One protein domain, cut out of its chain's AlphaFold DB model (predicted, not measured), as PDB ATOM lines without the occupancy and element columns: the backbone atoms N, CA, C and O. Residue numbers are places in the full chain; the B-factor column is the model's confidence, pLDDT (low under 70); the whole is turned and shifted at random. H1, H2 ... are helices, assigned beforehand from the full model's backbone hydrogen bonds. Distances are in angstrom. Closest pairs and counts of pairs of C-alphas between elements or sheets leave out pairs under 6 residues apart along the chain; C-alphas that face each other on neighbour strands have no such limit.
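This is residues 36 to 46 and 56 to 102 of the 102 residues of a protein of Roseburia intestinalis M50/1 (UniProt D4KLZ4). What does one see first? Two longer helices, H1 and H2, stand steeply to each other with few contacts between them, and after H2 the chain winds round through three short helices, H3, H4 and H5, which brings H4 and H5 back near H1. The contacts between helices are few, and a stretch with no named element, residues 94 to 102, ends the chain. What is it built of, and how large is it? The printed part has 58 residues with five named helices, in the order H1, H2, H3, H4, H5, and no named strand; its class is all helix. It is compact, with a radius of gyration of the C-alphas of 11.0 A, and rounded, spanning 27 by 23 by 22 A.

What is near H1, residues 36 to 43? H2, residues 58 to 69, is close but not clearly touching: the closest C-alphas, of Ile 37 and Leu 65, are 6.8 A apart, and the two run the same way at a steep tilt of 69.9 degrees, only just short of about perpendicular. H4, residues 84 to 87, and H5, residues 90 to 93, are also close to H1 but not clearly touching, with closest C-alphas Lys 38 and Ile 85 at 6.6 A, and Lys 38 and Tyr 92 at 6.7 A. Which helices touch? H2, with residues 67 to 68 alone, only just touches H3, residues 76 to 79, with 3 pairs of C-alphas within 8 A and only at the corner; the closest, Val 67 and Ile 76, are 7.2 A apart. H4 and H5 touch only at the corner, the C-alphas of Trp 86 and Thr 93 being closest at 6.3 A. Which stay apart? H1 and H3, H2 and H4, H2 and H5, and H3 and H4 are apart, and H3 and H5 are only just apart, at 8.3 A. What do the backbones show? In H1 and H2 every O i to N i+4 pair is within hydrogen-bond range; H3, H4 and H5 are too short for such a pair, and each has its 1 O i to N i+3 pair within range.

Where do the longer helices lie? H1 begins at C-alpha 36, (17.881, 38.572, -13.606), and is 10.5 A long; H2 begins at C-alpha 58, (25.966, 44.452, -18.513), and is 16.6 A long. How long are the others? H3 is 5.9 A, H4 5.4 A and H5 5.0 A long, and H5 ends at C-alpha 93, (17.977, 32.532, -1.793).

Where is the cut? Residues 47 to 55 are not printed, and the C-alphas of Leu 46 and Phe 56 are 22.4 A apart across it. Which links are tight? H3 to H4 and H4 to H5 are tight, and H2 to H3 is short. Where is confidence low? Residues 99 to 102 are under 70, and the mean pLDDT of the printed part is 89.5.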
ATOM      1  N   LEU A  36      17.037  39.269 -12.636       94.56
ATOM      2  CA  LEU A  36      17.881  38.572 -13.606       94.56
ATOM      3  C   LEU A  36      18.413  37.242 -13.044       94.56
ATOM      4  O   LEU A  36      18.495  36.263 -13.775       94.56
ATOM      5  N   ILE A  37      18.735  37.188 -11.748       94.88
ATOM      6  CA  ILE A  37      19.229  35.976 -11.077       94.88
ATOM      7  C   ILE A  37      18.157  34.881 -11.108       94.88
ATOM      8  O   ILE A  37      18.449  33.738 -11.450       94.88
ATOM      9  N   LYS A  38      16.901  35.250 -10.822       95.12
ATOM     10  CA  LYS A  38      15.751  34.346 -10.929       95.12
ATOM     11  C   LYS A  38      15.631  33.786 -12.344       95.12
ATOM     12  O   LYS A  38      15.546  32.578 -12.513       95.12
ATOM     13  N   GLU A  39      15.664  34.652 -13.356       93.38
ATOM     14  CA  GLU A  39      15.567  34.217 -14.754       93.38
ATOM     15  C   GLU A  39      16.700  33.262 -15.153       93.38
ATOM     16  O   GLU A  39      16.459  32.311 -15.895       93.38
ATOM     17  N   PHE A  40      17.918  33.485 -14.650       91.69
ATOM     18  CA  PHE A  40      19.055  32.588 -14.865       91.69
ATOM     19  C   PHE A  40      18.827  31.209 -14.243       91.69
ATOM     20  O   PHE A  40      18.997  30.197 -14.926       91.69
ATOM     21  N   LEU A  41      18.405  31.171 -12.977       92.00
ATOM     22  CA  LEU A  41      18.141  29.929 -12.247       92.00
ATOM     23  C   LEU A  41      16.975  29.134 -12.851       92.00
ATOM     24  O   LEU A  41      17.050  27.908 -12.930       92.00
ATOM     25  N   ASP A  42      15.933  29.822 -13.325       92.81
ATOM     26  CA  ASP A  42      14.765  29.197 -13.953       92.81
ATOM     27  C   ASP A  42      15.099  28.615 -15.333       92.81
ATOM     28  O   ASP A  42      14.667  27.515 -15.677       92.81
ATOM     29  N   ARG A  43      15.855  29.358 -16.155       90.00
ATOM     30  CA  ARG A  43      16.130  28.966 -17.548       90.00
ATOM     31  C   ARG A  43      17.298  27.996 -17.690       90.00
ATOM     32  O   ARG A  43      17.347  27.303 -18.702       90.00
ATOM     33  N   LYS A  44      18.238  27.987 -16.738       86.00
ATOM     34  CA  LYS A  44      19.481  27.188 -16.763       86.00
ATOM     35  C   LYS A  44      20.174  27.201 -18.139       86.00
ATOM     36  O   LYS A  44      20.377  26.147 -18.747       86.00
ATOM     37  N   PRO A  45      20.470  28.390 -18.695       84.69
ATOM     38  CA  PRO A  45      21.028  28.485 -20.036       84.69
ATOM     39  C   PRO A  45      22.475  27.977 -20.064       84.69
ATOM     40  O   PRO A  45      23.300  28.441 -19.286       84.69
ATOM     41  N   LEU A  46      22.813  27.115 -21.030       84.94
ATOM     42  CA  LEU A  46      24.200  26.674 -21.256       84.94
ATOM     43  C   LEU A  46      25.125  27.834 -21.661       84.94
ATOM     44  O   LEU A  46      26.299  27.860 -21.313       84.94
ATOM     45  N   PHE A  56      24.080  49.728 -20.774       84.56
ATOM     46  CA  PHE A  56      22.909  49.036 -20.213       84.56
ATOM     47  C   PHE A  56      23.162  48.328 -18.869       84.56
ATOM     48  O   PHE A  56      22.266  47.679 -18.328       84.56
ATOM     49  N   GLY A  57      24.378  48.443 -18.326       86.94
ATOM     50  CA  GLY A  57      24.763  47.827 -17.055       86.94
ATOM     51  C   GLY A  57      25.107  46.341 -17.161       86.94
ATOM     52  O   GLY A  57      24.946  45.624 -16.191       86.94
ATOM     53  N   LYS A  58      25.570  45.863 -18.324       92.12
ATOM     54  CA  LYS A  58      25.966  44.452 -18.513       92.12
ATOM     55  C   LYS A  58      27.108  44.060 -17.584       92.12
ATOM     56  O   LYS A  58      26.978  43.083 -16.871       92.12
ATOM     57  N   THR A  59      28.177  44.857 -17.547       92.38
ATOM     58  CA  THR A  59      29.319  44.617 -16.653       92.38
ATOM     59  C   THR A  59      28.892  44.620 -15.187       92.38
ATOM     60  O   THR A  59      29.195  43.678 -14.474       92.38
ATOM     61  N   LEU A  60      28.099  45.613 -14.775       94.19
ATOM     62  CA  LEU A  60      27.548  45.685 -13.419       94.19
ATOM     63  C   LEU A  60      26.665  44.471 -13.081       94.19
ATOM     64  O   LEU A  60      26.699  43.969 -11.967       94.19
ATOM     65  N   ASN A  61      25.879  43.981 -14.043       93.19
ATOM     66  CA  ASN A  61      25.057  42.788 -13.855       93.19
ATOM     67  C   ASN A  61      25.893  41.504 -13.773       93.19
ATOM     68  O   ASN A  61      25.515  40.596 -13.041       93.19
ATOM     69  N   MET A  62      27.001  41.412 -14.515       93.31
ATOM     70  CA  MET A  62      27.939  40.291 -14.390       93.31
ATOM     71  C   MET A  62      28.589  40.282 -13.006       93.31
ATOM     72  O   MET A  62      28.702  39.221 -12.402       93.31
ATOM     73  N   ASP A  63      28.950  41.456 -12.485       95.75
ATOM     74  CA  ASP A  63      29.472  41.592 -11.124       95.75
ATOM     75  C   ASP A  63      28.411  41.246 -10.067       95.75
ATOM     76  O   ASP A  63      28.676  40.474  -9.158       95.75
ATOM     77  N   MET A  64      27.162  41.686 -10.246       95.50
ATOM     78  CA  MET A  64      26.034  41.272  -9.399       95.50
ATOM     79  C   MET A  64      25.847  39.745  -9.371       95.50
ATOM     80  O   MET A  64      25.620  39.183  -8.303       95.50
ATOM     81  N   LEU A  65      25.916  39.074 -10.530       94.56
ATOM     82  CA  LEU A  65      25.824  37.611 -10.610       94.56
ATOM     83  C   LEU A  65      26.998  36.948  -9.893       94.56
ATOM     84  O   LEU A  65      26.781  36.009  -9.131       94.56
ATOM     85  N   ARG A  66      28.217  37.466 -10.089       94.00
ATOM     86  CA  ARG A  66      29.396  37.020  -9.348       94.00
ATOM     87  C   ARG A  66      29.149  37.138  -7.846       94.00
ATOM     88  O   ARG A  66      29.180  36.120  -7.178       94.00
ATOM     89  N   VAL A  67      28.808  38.323  -7.339       95.19
ATOM     90  CA  VAL A  67      28.563  38.565  -5.905       95.19
ATOM     91  C   VAL A  67      27.456  37.663  -5.347       95.19
ATOM     92  O   VAL A  67      27.481  37.331  -4.169       95.19
ATOM     93  N   PHE A  68      26.477  37.249  -6.156       95.06
ATOM     94  CA  PHE A  68      25.434  36.324  -5.711       95.06
ATOM     95  C   PHE A  68      25.921  34.867  -5.604       95.06
ATOM     96  O   PHE A  68      25.579  34.174  -4.646       95.06
ATOM     97  N   PHE A  69      26.700  34.383  -6.571       93.19
ATOM     98  CA  PHE A  69      27.146  32.981  -6.620       93.19
ATOM     99  C   PHE A  69      28.523  32.735  -5.988       93.19
ATOM    100  O   PHE A  69      28.900  31.583  -5.780       93.19
ATOM    101  N   GLU A  70      29.273  33.792  -5.682       92.31
ATOM    102  CA  GLU A  70      30.604  33.716  -5.085       92.31
ATOM    103  C   GLU A  70      30.536  33.072  -3.698       92.31
ATOM    104  O   GLU A  70      29.756  33.471  -2.832       92.31
ATOM    105  N   ILE A  71      31.365  32.045  -3.506       89.56
ATOM    106  CA  ILE A  71      31.590  31.432  -2.201       89.56
ATOM    107  C   ILE A  71      32.516  32.380  -1.443       89.56
ATOM    108  O   ILE A  71      33.662  32.576  -1.846       89.56
ATOM    109  N   SER A  72      32.008  32.978  -0.373       86.62
ATOM    110  CA  SER A  72      32.743  33.907   0.479       86.62
ATOM    111  C   SER A  72      32.564  33.514   1.941       86.62
ATOM    112  O   SER A  72      31.502  33.023   2.324       86.62
ATOM    113  N   ASP A  73      33.590  33.762   2.752       85.75
ATOM    114  CA  ASP A  73      33.516  33.624   4.211       85.75
ATOM    115  C   ASP A  73      32.648  34.731   4.844       85.75
ATOM    116  O   ASP A  73      32.198  34.614   5.985       85.75
ATOM    117  N   GLU A  74      32.397  35.814   4.104       88.94
ATOM    118  CA  GLU A  74      31.560  36.937   4.526       88.94
ATOM    119  C   GLU A  74      30.077  36.729   4.166       88.94
ATOM    120  O   GLU A  74      29.738  36.163   3.124       88.94
ATOM    121  N   ASP A  75      29.166  37.269   4.990       88.88
ATOM    122  CA  ASP A  75      27.722  37.228   4.715       88.88
ATOM    123  C   ASP A  75      27.330  38.180   3.569       88.88
ATOM    124  O   ASP A  75      26.861  39.299   3.781       88.88
ATOM    125  N   ILE A  76      27.457  37.705   2.329       91.50
ATOM    126  CA  ILE A  76      27.032  38.416   1.115       91.50
ATOM    127  C   ILE A  76      25.503  38.535   0.975       91.50
ATOM    128  O   ILE A  76      25.012  39.281   0.122       91.50
ATOM    129  N   SER A  77      24.704  37.837   1.794       91.31
ATOM    130  CA  SER A  77      23.235  37.911   1.719       91.31
ATOM    131  C   SER A  77      22.701  39.303   2.053       91.31
ATOM    132  O   SER A  77      21.649  39.711   1.549       91.31
ATOM    133  N   ILE A  78      23.459  40.086   2.829       94.19
ATOM    134  CA  ILE A  78      23.128  41.471   3.183       94.19
ATOM    135  C   ILE A  78      22.858  42.345   1.954       94.19
ATOM    136  O   ILE A  78      21.993  43.216   1.997       94.19
ATOM    137  N   TYR A  79      23.531  42.070   0.833       94.75
ATOM    138  CA  TYR A  79      23.407  42.838  -0.404       94.75
ATOM    139  C   TYR A  79      22.118  42.547  -1.182       94.75
ATOM    140  O   TYR A  79      21.783  43.285  -2.112       94.75
ATOM    141  N   PHE A  80      21.392  41.491  -0.810       95.94
ATOM    142  CA  PHE A  80      20.197  41.034  -1.515       95.94
ATOM    143  C   PHE A  80      18.934  41.047  -0.654       95.94
ATOM    144  O   PHE A  80      17.859  41.120  -1.234       95.94
ATOM    145  N   LYS A  81      19.031  41.072   0.687       94.56
ATOM    146  CA  LYS A  81      17.886  41.016   1.628       94.56
ATOM    147  C   LYS A  81      16.726  41.967   1.298       94.56
ATOM    148  O   LYS A  81      15.564  41.599   1.448       94.56
ATOM    149  N   GLU A  82      17.021  43.175   0.822       94.19
ATOM    150  CA  GLU A  82      16.002  44.186   0.483       94.19
ATOM    151  C   GLU A  82      15.608  44.210  -1.008       94.19
ATOM    152  O   GLU A  82      14.783  45.026  -1.426       94.19
ATOM    153  N   LYS A  83      16.196  43.335  -1.828       96.12
ATOM    154  CA  LYS A  83      16.034  43.313  -3.285       96.12
ATOM    155  C   LYS A  83      14.902  42.394  -3.727       96.12
ATOM    156  O   LYS A  83      14.423  41.539  -2.980       96.12
ATOM    157  N   ALA A  84      14.482  42.551  -4.977       97.25
ATOM    158  CA  ALA A  84      13.398  41.782  -5.568       97.25
ATOM    159  C   ALA A  84      13.653  40.266  -5.531       97.25
ATOM    160  O   ALA A  84      12.734  39.521  -5.203       97.25
ATOM    161  N   ILE A  85      14.890  39.811  -5.774       96.19
ATOM    162  CA  ILE A  85      15.239  38.379  -5.719       96.19
ATOM    163  C   ILE A  85      14.928  37.735  -4.362       96.19
ATOM    164  O   ILE A  85      14.475  36.596  -4.311       96.19
ATOM    165  N   TRP A  86      15.095  38.474  -3.262       95.62
ATOM    166  CA  TRP A  86      14.865  37.953  -1.912       95.62
ATOM    167  C   TRP A  86      13.385  37.714  -1.621       95.62
ATOM    168  O   TRP A  86      13.019  36.836  -0.843       95.62
ATOM    169  N   LYS A  87      12.514  38.466  -2.301       95.81
ATOM    170  CA  LYS A  87      11.058  38.319  -2.216       95.81
ATOM    171  C   LYS A  87      10.532  37.147  -3.048       95.81
ATOM    172  O   LYS A  87       9.386  36.756  -2.859       95.81
ATOM    173  N   CYS A  88      11.343  36.572  -3.939       94.88
ATOM    174  CA  CYS A  88      10.947  35.444  -4.788       94.88
ATOM    175  C   CYS A  88      10.871  34.103  -4.037       94.88
ATOM    176  O   CYS A  88      10.339  33.142  -4.583       94.88
ATOM    177  N   GLY A  89      11.372  34.032  -2.800       93.69
ATOM    178  CA  GLY A  89      11.261  32.860  -1.931       93.69
ATOM    179  C   GLY A  89      12.573  32.102  -1.717       93.69
ATOM    180  O   GLY A  89      13.593  32.367  -2.355       93.69
ATOM    181  N   GLN A  90      12.534  31.139  -0.789       92.50
ATOM    182  CA  GLN A  90      13.730  30.431  -0.317       92.50
ATOM    183  C   GLN A  90      14.403  29.558  -1.382       92.50
ATOM    184  O   GLN A  90      15.591  29.276  -1.271       92.50
ATOM    185  N   GLU A  91      13.663  29.131  -2.406       92.38
ATOM    186  CA  GLU A  91      14.210  28.368  -3.533       92.38
ATOM    187  C   GLU A  91      15.375  29.107  -4.203       92.38
ATOM    188  O   GLU A  91      16.406  28.504  -4.487       92.38
ATOM    189  N   TYR A  92      15.241  30.425  -4.374       93.50
ATOM    190  CA  TYR A  92      16.264  31.257  -4.999       93.50
ATOM    191  C   TYR A  92      17.350  31.671  -4.007       93.50
ATOM    192  O   TYR A  92      18.530  31.609  -4.334       93.50
ATOM    193  N   THR A  93      16.987  32.053  -2.778       91.94
ATOM    194  CA  THR A  93      17.977  32.532  -1.793       91.94
ATOM    195  C   THR A  93      18.940  31.434  -1.342       91.94
ATOM    196  O   THR A  93      20.080  31.728  -1.009       91.94
ATOM    197  N   ARG A  94      18.516  30.161  -1.356       91.62
ATOM    198  CA  ARG A  94      19.378  29.008  -1.031       91.62
ATOM    199  C   ARG A  94      20.451  28.724  -2.086       91.62
ATOM    200  O   ARG A  94      21.384  27.988  -1.794       91.62
ATOM    201  N   GLN A  95      20.316  29.274  -3.293       89.69
ATOM    202  CA  GLN A  95      21.323  29.148  -4.354       89.69
ATOM    203  C   GLN A  95      22.476  30.149  -4.185       89.69
ATOM    204  O   GLN A  95      23.449  30.092  -4.934       89.69
ATOM    205  N   GLN A  96      22.372  31.079  -3.231       90.31
ATOM    206  CA  GLN A  96      23.427  32.047  -2.964       90.31
ATOM    207  C   GLN A  96      24.686  31.343  -2.439       90.31
ATOM    208  O   GLN A  96      24.590  30.453  -1.595       90.31
ATOM    209  N   GLY A  97      25.856  31.738  -2.947       85.56
ATOM    210  CA  GLY A  97      27.129  31.096  -2.603       85.56
ATOM    211  C   GLY A  97      27.233  29.642  -3.077       85.56
ATOM    212  O   GLY A  97      28.044  28.887  -2.553       85.56
ATOM    213  N   ASN A  98      26.405  29.218  -4.036       79.50
ATOM    214  CA  ASN A  98      26.492  27.895  -4.640       79.50
ATOM    215  C   ASN A  98      26.906  28.006  -6.112       79.50
ATOM    216  O   ASN A  98      26.139  28.481  -6.948       79.50
ATOM    217  N   ASN A  99      28.099  27.507  -6.439       66.31
ATOM    218  CA  ASN A  99      28.609  27.487  -7.812       66.31
ATOM    219  C   ASN A  99      28.252  26.192  -8.575       66.31
ATOM    220  O   ASN A  99      28.661  26.017  -9.714       66.31
ATOM    221  N   SER A 100      27.526  25.250  -7.961       58.78
ATOM    222  CA  SER A 100      27.158  23.971  -8.594       58.78
ATOM    223  C   SER A 100      25.912  24.050  -9.484       58.78
ATOM    224  O   SER A 100      25.588  23.077 -10.159       58.78
ATOM    225  N   SER A 101      25.195  25.177  -9.460       51.69
ATOM    226  CA  SER A 101      23.931  25.374 -10.187       51.69
ATOM    227  C   SER A 101      24.075  26.198 -11.474       51.69
ATOM    228  O   SER A 101      23.062  26.439 -12.138       51.69
ATOM    229  N   VAL A 102      25.297  26.635 -11.805       48.94
ATOM    230  CA  VAL A 102      25.648  27.405 -13.013       48.94
ATOM    231  C   VAL A 102      26.544  26.568 -13.916       48.94
ATOM    232  O   VAL A 102      27.448  25.894 -13.377       48.94
TER     233      VAL A 102